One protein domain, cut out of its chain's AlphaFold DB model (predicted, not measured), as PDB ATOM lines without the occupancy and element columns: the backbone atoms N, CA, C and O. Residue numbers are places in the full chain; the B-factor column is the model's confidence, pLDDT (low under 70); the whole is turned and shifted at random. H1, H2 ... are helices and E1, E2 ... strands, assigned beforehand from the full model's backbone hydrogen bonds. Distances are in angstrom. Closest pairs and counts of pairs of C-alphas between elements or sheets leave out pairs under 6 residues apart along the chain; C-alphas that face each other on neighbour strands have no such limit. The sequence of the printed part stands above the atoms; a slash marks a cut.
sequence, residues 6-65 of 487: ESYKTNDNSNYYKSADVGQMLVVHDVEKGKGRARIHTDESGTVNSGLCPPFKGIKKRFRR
ATOM      1  N   GLU A   6     -15.145  -6.349  37.739       98.12
ATOM      2  CA  GLU A   6     -14.988  -4.909  37.549       98.12
ATOM      3  C   GLU A   6     -13.603  -4.614  36.968       98.12
ATOM      4  O   GLU A   6     -12.578  -5.051  37.494       98.12
ATOM      5  N   SER A   7     -13.570  -3.865  35.870       98.12
ATOM      6  CA  SER A   7     -12.329  -3.335  35.309       98.12
ATOM      7  C   SER A   7     -12.066  -1.945  35.876       98.12
ATOM      8  O   SER A   7     -12.967  -1.104  35.947       98.12
ATOM      9  N   TYR A   8     -10.820  -1.707  36.271       98.56
ATOM     10  CA  TYR A   8     -10.363  -0.429  36.789       98.56
ATOM     11  C   TYR A   8      -9.132   0.030  36.021       98.56
ATOM     12  O   TYR A   8      -8.245  -0.765  35.717       98.56
ATOM     13  N   LYS A   9      -9.062   1.335  35.773       98.25
ATOM     14  CA  LYS A   9      -7.849   2.011  35.316       98.25
ATOM     15  C   LYS A   9      -7.226   2.789  36.468       98.25
ATOM     16  O   LYS A   9      -7.930   3.282  37.349       98.25
ATOM     17  N   THR A  10      -5.911   2.926  36.442       98.31
ATOM     18  CA  THR A  10      -5.148   3.695  37.423       98.31
ATOM     19  C   THR A  10      -3.987   4.388  36.720       98.31
ATOM     20  O   THR A  10      -3.463   3.860  35.741       98.31
ATOM     21  N   ASN A  11      -3.615   5.573  37.204       98.12
ATOM     22  CA  ASN A  11      -2.435   6.301  36.729       98.12
ATOM     23  C   ASN A  11      -1.256   6.169  37.709       98.12
ATOM     24  O   ASN A  11      -0.109   6.305  37.306       98.12
ATOM     25  N   ASP A  12      -1.539   5.921  38.990       97.50
ATOM     26  CA  ASP A  12      -0.587   5.959  40.107       97.50
ATOM     27  C   ASP A  12      -0.491   4.624  40.871       97.50
ATOM     28  O   ASP A  12       0.227   4.530  41.864       97.50
ATOM     29  N   ASN A  13      -1.219   3.590  40.433       97.19
ATOM     30  CA  ASN A  13      -1.367   2.287  41.094       97.19
ATOM     31  C   ASN A  13      -1.954   2.340  42.517       97.19
ATOM     32  O   ASN A  13      -1.951   1.326  43.219       97.19
ATOM     33  N   SER A  14      -2.494   3.489  42.933       97.38
ATOM     34  CA  SER A  14      -3.106   3.692  44.250       97.38
ATOM     35  C   SER A  14      -4.582   4.053  44.129       97.38
ATOM     36  O   SER A  14      -5.414   3.514  44.857       97.38
ATOM     37  N   ASN A  15      -4.921   4.945  43.200       97.75
ATOM     38  CA  ASN A  15      -6.284   5.367  42.927       97.75
ATOM     39  C   ASN A  15      -6.812   4.632  41.694       97.75
ATOM     40  O   ASN A  15      -6.253   4.724  40.598       97.75
ATOM     41  N   TYR A  16      -7.906   3.900  41.885       98.50
ATOM     42  CA  TYR A  16      -8.528   3.076  40.854       98.50
ATOM     43  C   TYR A  16      -9.873   3.675  40.451       98.50
ATOM     44  O   TYR A  16     -10.743   3.909  41.288       98.50
ATOM     45  N   TYR A  17     -10.056   3.891  39.151       98.00
ATOM     46  CA  TYR A  17     -11.286   4.415  38.566       98.00
ATOM     47  C   TYR A  17     -11.958   3.325  37.743       98.00
ATOM     48  O   TYR A  17     -11.344   2.763  36.834       98.00
ATOM     49  N   LYS A  18     -13.216   3.019  38.064       98.44
ATOM     50  CA  LYS A  18     -13.985   1.981  37.374       98.44
ATOM     51  C   LYS A  18     -14.175   2.351  35.900       98.44
ATOM     52  O   LYS A  18     -14.569   3.475  35.597       98.44
ATOM     53  N   SER A  19     -13.906   1.409  35.000       98.31
ATOM     54  CA  SER A  19     -14.106   1.565  33.554       98.31
ATOM     55  C   SER A  19     -15.319   0.801  33.034       98.31
ATOM     56  O   SER A  19     -16.077   1.354  32.246       98.31
ATOM     57  N   ALA A  20     -15.513  -0.449  33.461       98.38
ATOM     58  CA  ALA A  20     -16.599  -1.299  32.972       98.38
ATOM     59  C   ALA A  20     -16.861  -2.499  33.889       98.38
ATOM     60  O   ALA A  20     -15.964  -2.941  34.611       98.38
ATOM     61  N   ASP A  21     -18.064  -3.056  33.770       98.38
ATOM     62  CA  ASP A  21     -18.457  -4.354  34.316       98.38
ATOM     63  C   ASP A  21     -18.383  -5.426  33.225       98.38
ATOM     64  O   ASP A  21     -18.941  -5.262  32.141       98.38
ATOM     65  N   VAL A  22     -17.712  -6.541  33.507       97.12
ATOM     66  CA  VAL A  22     -17.512  -7.648  32.569       97.12
ATOM     67  C   VAL A  22     -18.236  -8.887  33.085       97.12
ATOM     68  O   VAL A  22     -17.893  -9.445  34.130       97.12
ATOM     69  N   GLY A  23     -19.250  -9.323  32.335       93.94
ATOM     70  CA  GLY A  23     -20.069 -10.500  32.651       93.94
ATOM     71  C   GLY A  23     -19.999 -11.626  31.617       93.94
ATOM     72  O   GLY A  23     -20.481 -12.727  31.881       93.94
ATOM     73  N   GLN A  24     -19.389 -11.398  30.454       93.81
ATOM     74  CA  GLN A  24     -19.332 -12.347  29.337       93.81
ATOM     75  C   GLN A  24     -17.880 -12.633  28.938       93.81
ATOM     76  O   GLN A  24     -16.987 -11.834  29.210       93.81
ATOM     77  N   MET A  25     -17.642 -13.798  28.337       91.19
ATOM     78  CA  MET A  25     -16.321 -14.231  27.877       91.19
ATOM     79  C   MET A  25     -16.477 -14.947  26.541       91.19
ATOM     80  O   MET A  25     -17.244 -15.904  26.448       91.19
ATOM     81  N   LEU A  26     -15.734 -14.500  25.531       91.06
ATOM     82  CA  LEU A  26     -15.616 -15.209  24.263       91.06
ATOM     83  C   LEU A  26     -14.585 -16.329  24.423       91.06
ATOM     84  O   LEU A  26     -13.430 -16.065  24.759       91.06
ATOM     85  N   VAL A  27     -14.998 -17.575  24.199       86.50
ATOM     86  CA  VAL A  27     -14.105 -18.733  24.295       86.50
ATOM     87  C   VAL A  27     -13.736 -19.200  22.895       86.50
ATOM     88  O   VAL A  27     -14.594 -19.628  22.129       86.50
ATOM     89  N   VAL A  28     -12.450 -19.111  22.560       85.38
ATOM     90  CA  VAL A  28     -11.928 -19.533  21.257       85.38
ATOM     91  C   VAL A  28     -11.428 -20.972  21.358       85.38
ATOM     92  O   VAL A  28     -10.649 -21.314  22.251       85.38
ATOM     93  N   HIS A  29     -11.878 -21.821  20.437       80.19
ATOM     94  CA  HIS A  29     -11.484 -23.223  20.356       80.19
ATOM     95  C   HIS A  29     -10.819 -23.532  19.020       80.19
ATOM     96  O   HIS A  29     -11.178 -22.978  17.987       80.19
ATOM     97  N   ASP A  30      -9.849 -24.439  19.069       82.38
ATOM     98  CA  ASP A  30      -9.145 -24.930  17.891       82.38
ATOM     99  C   ASP A  30     -10.011 -25.989  17.192       82.38
ATOM    100  O   ASP A  30     -10.202 -27.092  17.717       82.38
ATOM    101  N   VAL A  31     -10.579 -25.617  16.043       73.94
ATOM    102  CA  VAL A  31     -11.534 -26.428  15.270       73.94
ATOM    103  C   VAL A  31     -10.871 -27.705  14.742       73.94
ATOM    104  O   VAL A  31     -11.498 -28.764  14.702       73.94
ATOM    105  N   GLU A  32      -9.576 -27.646  14.422       72.94
ATOM    106  CA  GLU A  32      -8.851 -28.742  13.771       72.94
ATOM    107  C   GLU A  32      -8.566 -29.925  14.706       72.94
ATOM    108  O   GLU A  32      -8.360 -31.052  14.256       72.94
ATOM    109  N   LYS A  33      -8.606 -29.724  16.030       64.38
ATOM    110  CA  LYS A  33      -8.333 -30.795  17.006       64.38
ATOM    111  C   LYS A  33      -9.525 -31.710  17.308       64.38
ATOM    112  O   LYS A  33      -9.425 -32.521  18.230       64.38
ATOM    113  N   GLY A  34     -10.630 -31.609  16.563       54.16
ATOM    114  CA  GLY A  34     -11.676 -32.643  16.443       54.16
ATOM    115  C   GLY A  34     -12.407 -33.071  17.725       54.16
ATOM    116  O   GLY A  34     -13.279 -33.934  17.684       54.16
ATOM    117  N   LYS A  35     -12.099 -32.486  18.884       58.41
ATOM    118  CA  LYS A  35     -12.828 -32.692  20.138       58.41
ATOM    119  C   LYS A  35     -13.759 -31.504  20.323       58.41
ATOM    120  O   LYS A  35     -13.461 -30.593  21.087       58.41
ATOM    121  N   GLY A  36     -14.853 -31.520  19.564       55.06
ATOM    122  CA  GLY A  36     -15.854 -30.456  19.415       55.06
ATOM    123  C   GLY A  36     -16.685 -30.117  20.658       55.06
ATOM    124  O   GLY A  36     -17.849 -29.761  20.536       55.06
ATOM    125  N   ARG A  37     -16.114 -30.208  21.861       58.19
ATOM    126  CA  ARG A  37     -16.672 -29.564  23.049       58.19
ATOM    127  C   ARG A  37     -15.622 -28.645  23.637       58.19
ATOM    128  O   ARG A  37     -14.484 -29.051  23.875       58.19
ATOM    129  N   ALA A  38     -16.038 -27.406  23.876       62.09
ATOM    130  CA  ALA A  38     -15.301 -26.453  24.674       62.09
ATOM    131  C   ALA A  38     -14.727 -27.155  25.913       62.09
ATOM    132  O   ALA A  38     -15.459 -27.804  26.657       62.09
ATOM    133  N   ARG A  39     -13.415 -27.032  26.167       69.56
ATOM    134  CA  ARG A  39     -12.829 -27.518  27.437       69.56
ATOM    135  C   ARG A  39     -13.483 -26.861  28.654       69.56
ATOM    136  O   ARG A  39     -13.374 -27.368  29.766       69.56
ATOM    137  N   ILE A  40     -14.113 -25.712  28.438       76.00
ATOM    138  CA  ILE A  40     -14.897 -25.011  29.435       76.00
ATOM    139  C   ILE A  40     -16.313 -25.568  29.367       76.00
ATOM    140  O   ILE A  40     -17.016 -25.367  28.384       76.00
ATOM    141  N   HIS A  41     -16.715 -26.267  30.424       76.25
ATOM    142  CA  HIS A  41     -18.079 -26.751  30.564       76.25
ATOM    143  C   HIS A  41     -19.018 -25.554  30.749       76.25
ATOM    144  O   HIS A  41     -18.968 -24.858  31.771       76.25
ATOM    145  N   THR A  42     -19.856 -25.320  29.747       82.44
ATOM    146  CA  THR A  42     -21.039 -24.466  29.844       82.44
ATOM    147  C   THR A  42     -22.251 -25.335  30.153       82.44
ATOM    148  O   THR A  42     -22.266 -26.518  29.809       82.44
ATOM    149  N   ASP A  43     -23.229 -24.787  30.858       81.75
ATOM    150  CA  ASP A  43     -24.557 -25.395  30.952       81.75
ATOM    151  C   ASP A  43     -25.353 -25.183  29.648       81.75
ATOM    152  O   ASP A  43     -24.853 -24.578  28.694       81.75
ATOM    153  N   GLU A  44     -26.580 -25.707  29.594       79.12
ATOM    154  CA  GLU A  44     -27.482 -25.578  28.436       79.12
ATOM    155  C   GLU A  44     -27.774 -24.111  28.085       79.12
ATOM    156  O   GLU A  44     -27.938 -23.772  26.918       79.12
ATOM    157  N   SER A  45     -27.722 -23.220  29.082       78.12
ATOM    158  CA  SER A  45     -27.884 -21.770  28.910       78.12
ATOM    159  C   SER A  45     -26.636 -21.058  28.364       78.12
ATOM    160  O   SER A  45     -26.622 -19.835  28.231       78.12
ATOM    161  N   GLY A  46     -25.547 -21.786  28.092       82.12
ATOM    162  CA  GLY A  46     -24.269 -21.203  27.676       82.12
ATOM    163  C   GLY A  46     -23.500 -20.518  28.816       82.12
ATOM    164  O   GLY A  46     -22.509 -19.822  28.583       82.12
ATOM    165  N   THR A  47     -23.910 -20.714  30.068       84.81
ATOM    166  CA  THR A  47     -23.263 -20.125  31.237       84.81
ATOM    167  C   THR A  47     -22.130 -21.014  31.741       84.81
ATOM    168  O   THR A  47     -22.263 -22.217  31.951       84.81
ATOM    169  N   VAL A  48     -20.978 -20.398  31.998       90.31
ATOM    170  CA  VAL A  48     -19.819 -21.074  32.591       90.31
ATOM    171  C   VAL A  48     -20.047 -21.306  34.092       90.31
ATOM    172  O   VAL A  48     -20.458 -20.396  34.814       90.31
ATOM    173  N   ASN A  49     -19.722 -22.501  34.593       90.38
ATOM    174  CA  ASN A  49     -19.901 -22.853  36.014       90.38
ATOM    175  C   ASN A  49     -18.829 -22.270  36.956       90.38
ATOM    176  O   ASN A  49     -19.020 -22.197  38.173       90.38
ATOM    177  N   SER A  50     -17.685 -21.867  36.403       92.19
ATOM    178  CA  SER A  50     -16.529 -21.332  37.132       92.19
ATOM    179  C   SER A  50     -16.308 -19.846  36.849       92.19
ATOM    180  O   SER A  50     -16.614 -19.362  35.761       92.19
ATOM    181  N   GLY A  51     -15.764 -19.125  37.829       93.00
ATOM    182  CA  GLY A  51     -15.226 -17.780  37.626       93.00
ATOM    183  C   GLY A  51     -13.849 -17.810  36.957       93.00
ATOM    184  O   GLY A  51     -13.262 -18.875  36.763       93.00
ATOM    185  N   LEU A  52     -13.331 -16.627  36.619       93.81
ATOM    186  CA  LEU A  52     -12.063 -16.480  35.896       93.81
ATOM    187  C   LEU A  52     -10.839 -16.852  36.755       93.81
ATOM    188  O   LEU A  52      -9.902 -17.474  36.261       93.81
ATOM    189  N   CYS A  53     -10.842 -16.491  38.042       93.81
ATOM    190  CA  CYS A  53      -9.709 -16.758  38.932       93.81
ATOM    191  C   CYS A  53      -9.772 -18.183  39.516       93.81
ATOM    192  O   CYS A  53     -10.868 -18.651  39.838       93.81
ATOM    193  N   PRO A  54      -8.624 -18.850  39.768       94.69
ATOM    194  CA  PRO A  54      -8.590 -20.216  40.300       94.69
ATOM    195  C   PRO A  54      -9.419 -20.446  41.578       94.69
ATOM    196  O   PRO A  54     -10.137 -21.448  41.636       94.69
ATOM    197  N   PRO A  55      -9.436 -19.523  42.567       95.69
ATOM    198  CA  PRO A  55     -10.280 -19.675  43.752       95.69
ATOM    199  C   PRO A  55     -11.780 -19.734  43.442       95.69
ATOM    200  O   PRO A  55     -12.543 -20.244  44.256       95.69
ATOM    201  N   PHE A  56     -12.218 -19.265  42.268       94.50
ATOM    202  CA  PHE A  56     -13.610 -19.250  41.809       94.50
ATOM    203  C   PHE A  56     -13.987 -20.458  40.924       94.50
ATOM    204  O   PHE A  56     -15.034 -20.450  40.271       94.50
ATOM    205  N   LYS A  57     -13.202 -21.543  40.920       93.75
ATOM    206  CA  LYS A  57     -13.598 -22.805  40.265       93.75
ATOM    207  C   LYS A  57     -14.890 -23.368  40.880       93.75
ATOM    208  O   LYS A  57     -14.979 -23.508  42.095       93.75
ATOM    209  N   GLY A  58     -15.921 -23.636  40.077       91.50
ATOM    210  CA  GLY A  58     -17.221 -24.124  40.573       91.50
ATOM    211  C   GLY A  58     -17.968 -23.140  41.485       91.50
ATOM    212  O   GLY A  58     -18.702 -23.552  42.380       91.50
ATOM    213  N   ILE A  59     -17.755 -21.832  41.317       93.50
ATOM    214  CA  ILE A  59     -18.340 -20.799  42.186       93.50
ATOM    215  C   ILE A  59     -19.877 -20.797  42.199       93.50
ATOM    216  O   ILE A  59     -20.444 -20.478  43.238       93.50
ATOM    217  N   LYS A  60     -20.552 -21.240  41.124       89.38
ATOM    218  CA  LYS A  60     -22.024 -21.358  41.101       89.38
ATOM    219  C   LYS A  60     -22.572 -22.198  42.263       89.38
ATOM    220  O   LYS A  60     -23.542 -21.786  42.884       89.38
ATOM    221  N   LYS A  61     -21.924 -23.324  42.602       90.06
ATOM    222  CA  LYS A  61     -22.327 -24.189  43.732       90.06
ATOM    223  C   LYS A  61     -22.125 -23.520  45.099       90.06
ATOM    224  O   LYS A  61     -22.779 -23.879  46.064       90.06
ATOM    225  N   ARG A  62     -21.209 -22.550  45.185       90.56
ATOM    226  CA  ARG A  62     -20.871 -21.820  46.419       90.56
ATOM    227  C   ARG A  62     -21.696 -20.556  46.614       90.56
ATOM    228  O   ARG A  62     -21.679 -19.980  47.701       90.56
ATOM    229  N   PHE A  63     -22.392 -20.092  45.580       89.44
ATOM    230  CA  PHE A  63     -23.347 -19.015  45.753       89.44
ATOM    231  C   PHE A  63     -24.486 -19.497  46.632       89.44
ATOM    232  O   PHE A  63     -25.083 -20.544  46.388       89.44
ATOM    233  N   ARG A  64     -24.812 -18.703  47.652       88.94
ATOM    234  CA  ARG A  64     -26.025 -18.927  48.424       88.94
ATOM    235  C   ARG A  64     -27.201 -18.852  47.455       88.94
ATOM    236  O   ARG A  64     -27.475 -17.773  46.922       88.94
ATOM    237  N   ARG A  65     -27.892 -19.974  47.239       80.69
ATOM    238  CA  ARG A  65     -29.172 -20.011  46.522       80.69
ATOM    239  C   ARG A  65     -30.126 -19.090  47.275       80.69
ATOM    240  O   ARG A  65     -30.542 -19.406  48.382       80.69
TER     241      ARG A  65
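What this domain is: This is residues 6 to 65 of the 487 residues of the protein "TAFII55_N domain-containing protein" of Acanthamoeba castellanii str. Neff (UniProt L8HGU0). This is a piece with little regular structure: a small two-stranded hairpin, E1 and E2, at one end, then a long winding loop, residues 23 to 58, that leads to the single short helix H1. Residues 31 to 36 of that loop stick out. The printed part has 60 residues, 14 of them in named elements, in the order E1, E2, H1, with mixed class and an antiparallel sheet. It is only just extended, close to loose, with a radius of gyration of the C-alphas of 15.9 A and spans of 46 by 35 by 20 A.

Where its parts are: E1, residues 6 to 9, begins at C-alpha 6 (-14.988, -4.909, 37.549) and is 10.2 A long. E2, residues 17 to 22, is 14.8 A long. H1, residues 59 to 62, is 5.0 A long and ends at C-alpha 62 (-20.871, -21.820, 46.419).

How they stand to each other: E1 and E2 form a hairpin, antiparallel at 146 degrees. N 7 and O 20, 2.9 A apart, are within hydrogen-bond range. H1 is apart from E1. H1 is too short for an O i to N i+4 pair; its 1 O i to N i+3 pair is within range.

The domain as a whole: The farthest C-alphas, of Asn 15 and Gly 34, are 46.6 A apart. The printed part has no cut. The link E2 to H1 is long. Residues 33 to 39 have pLDDT under 70.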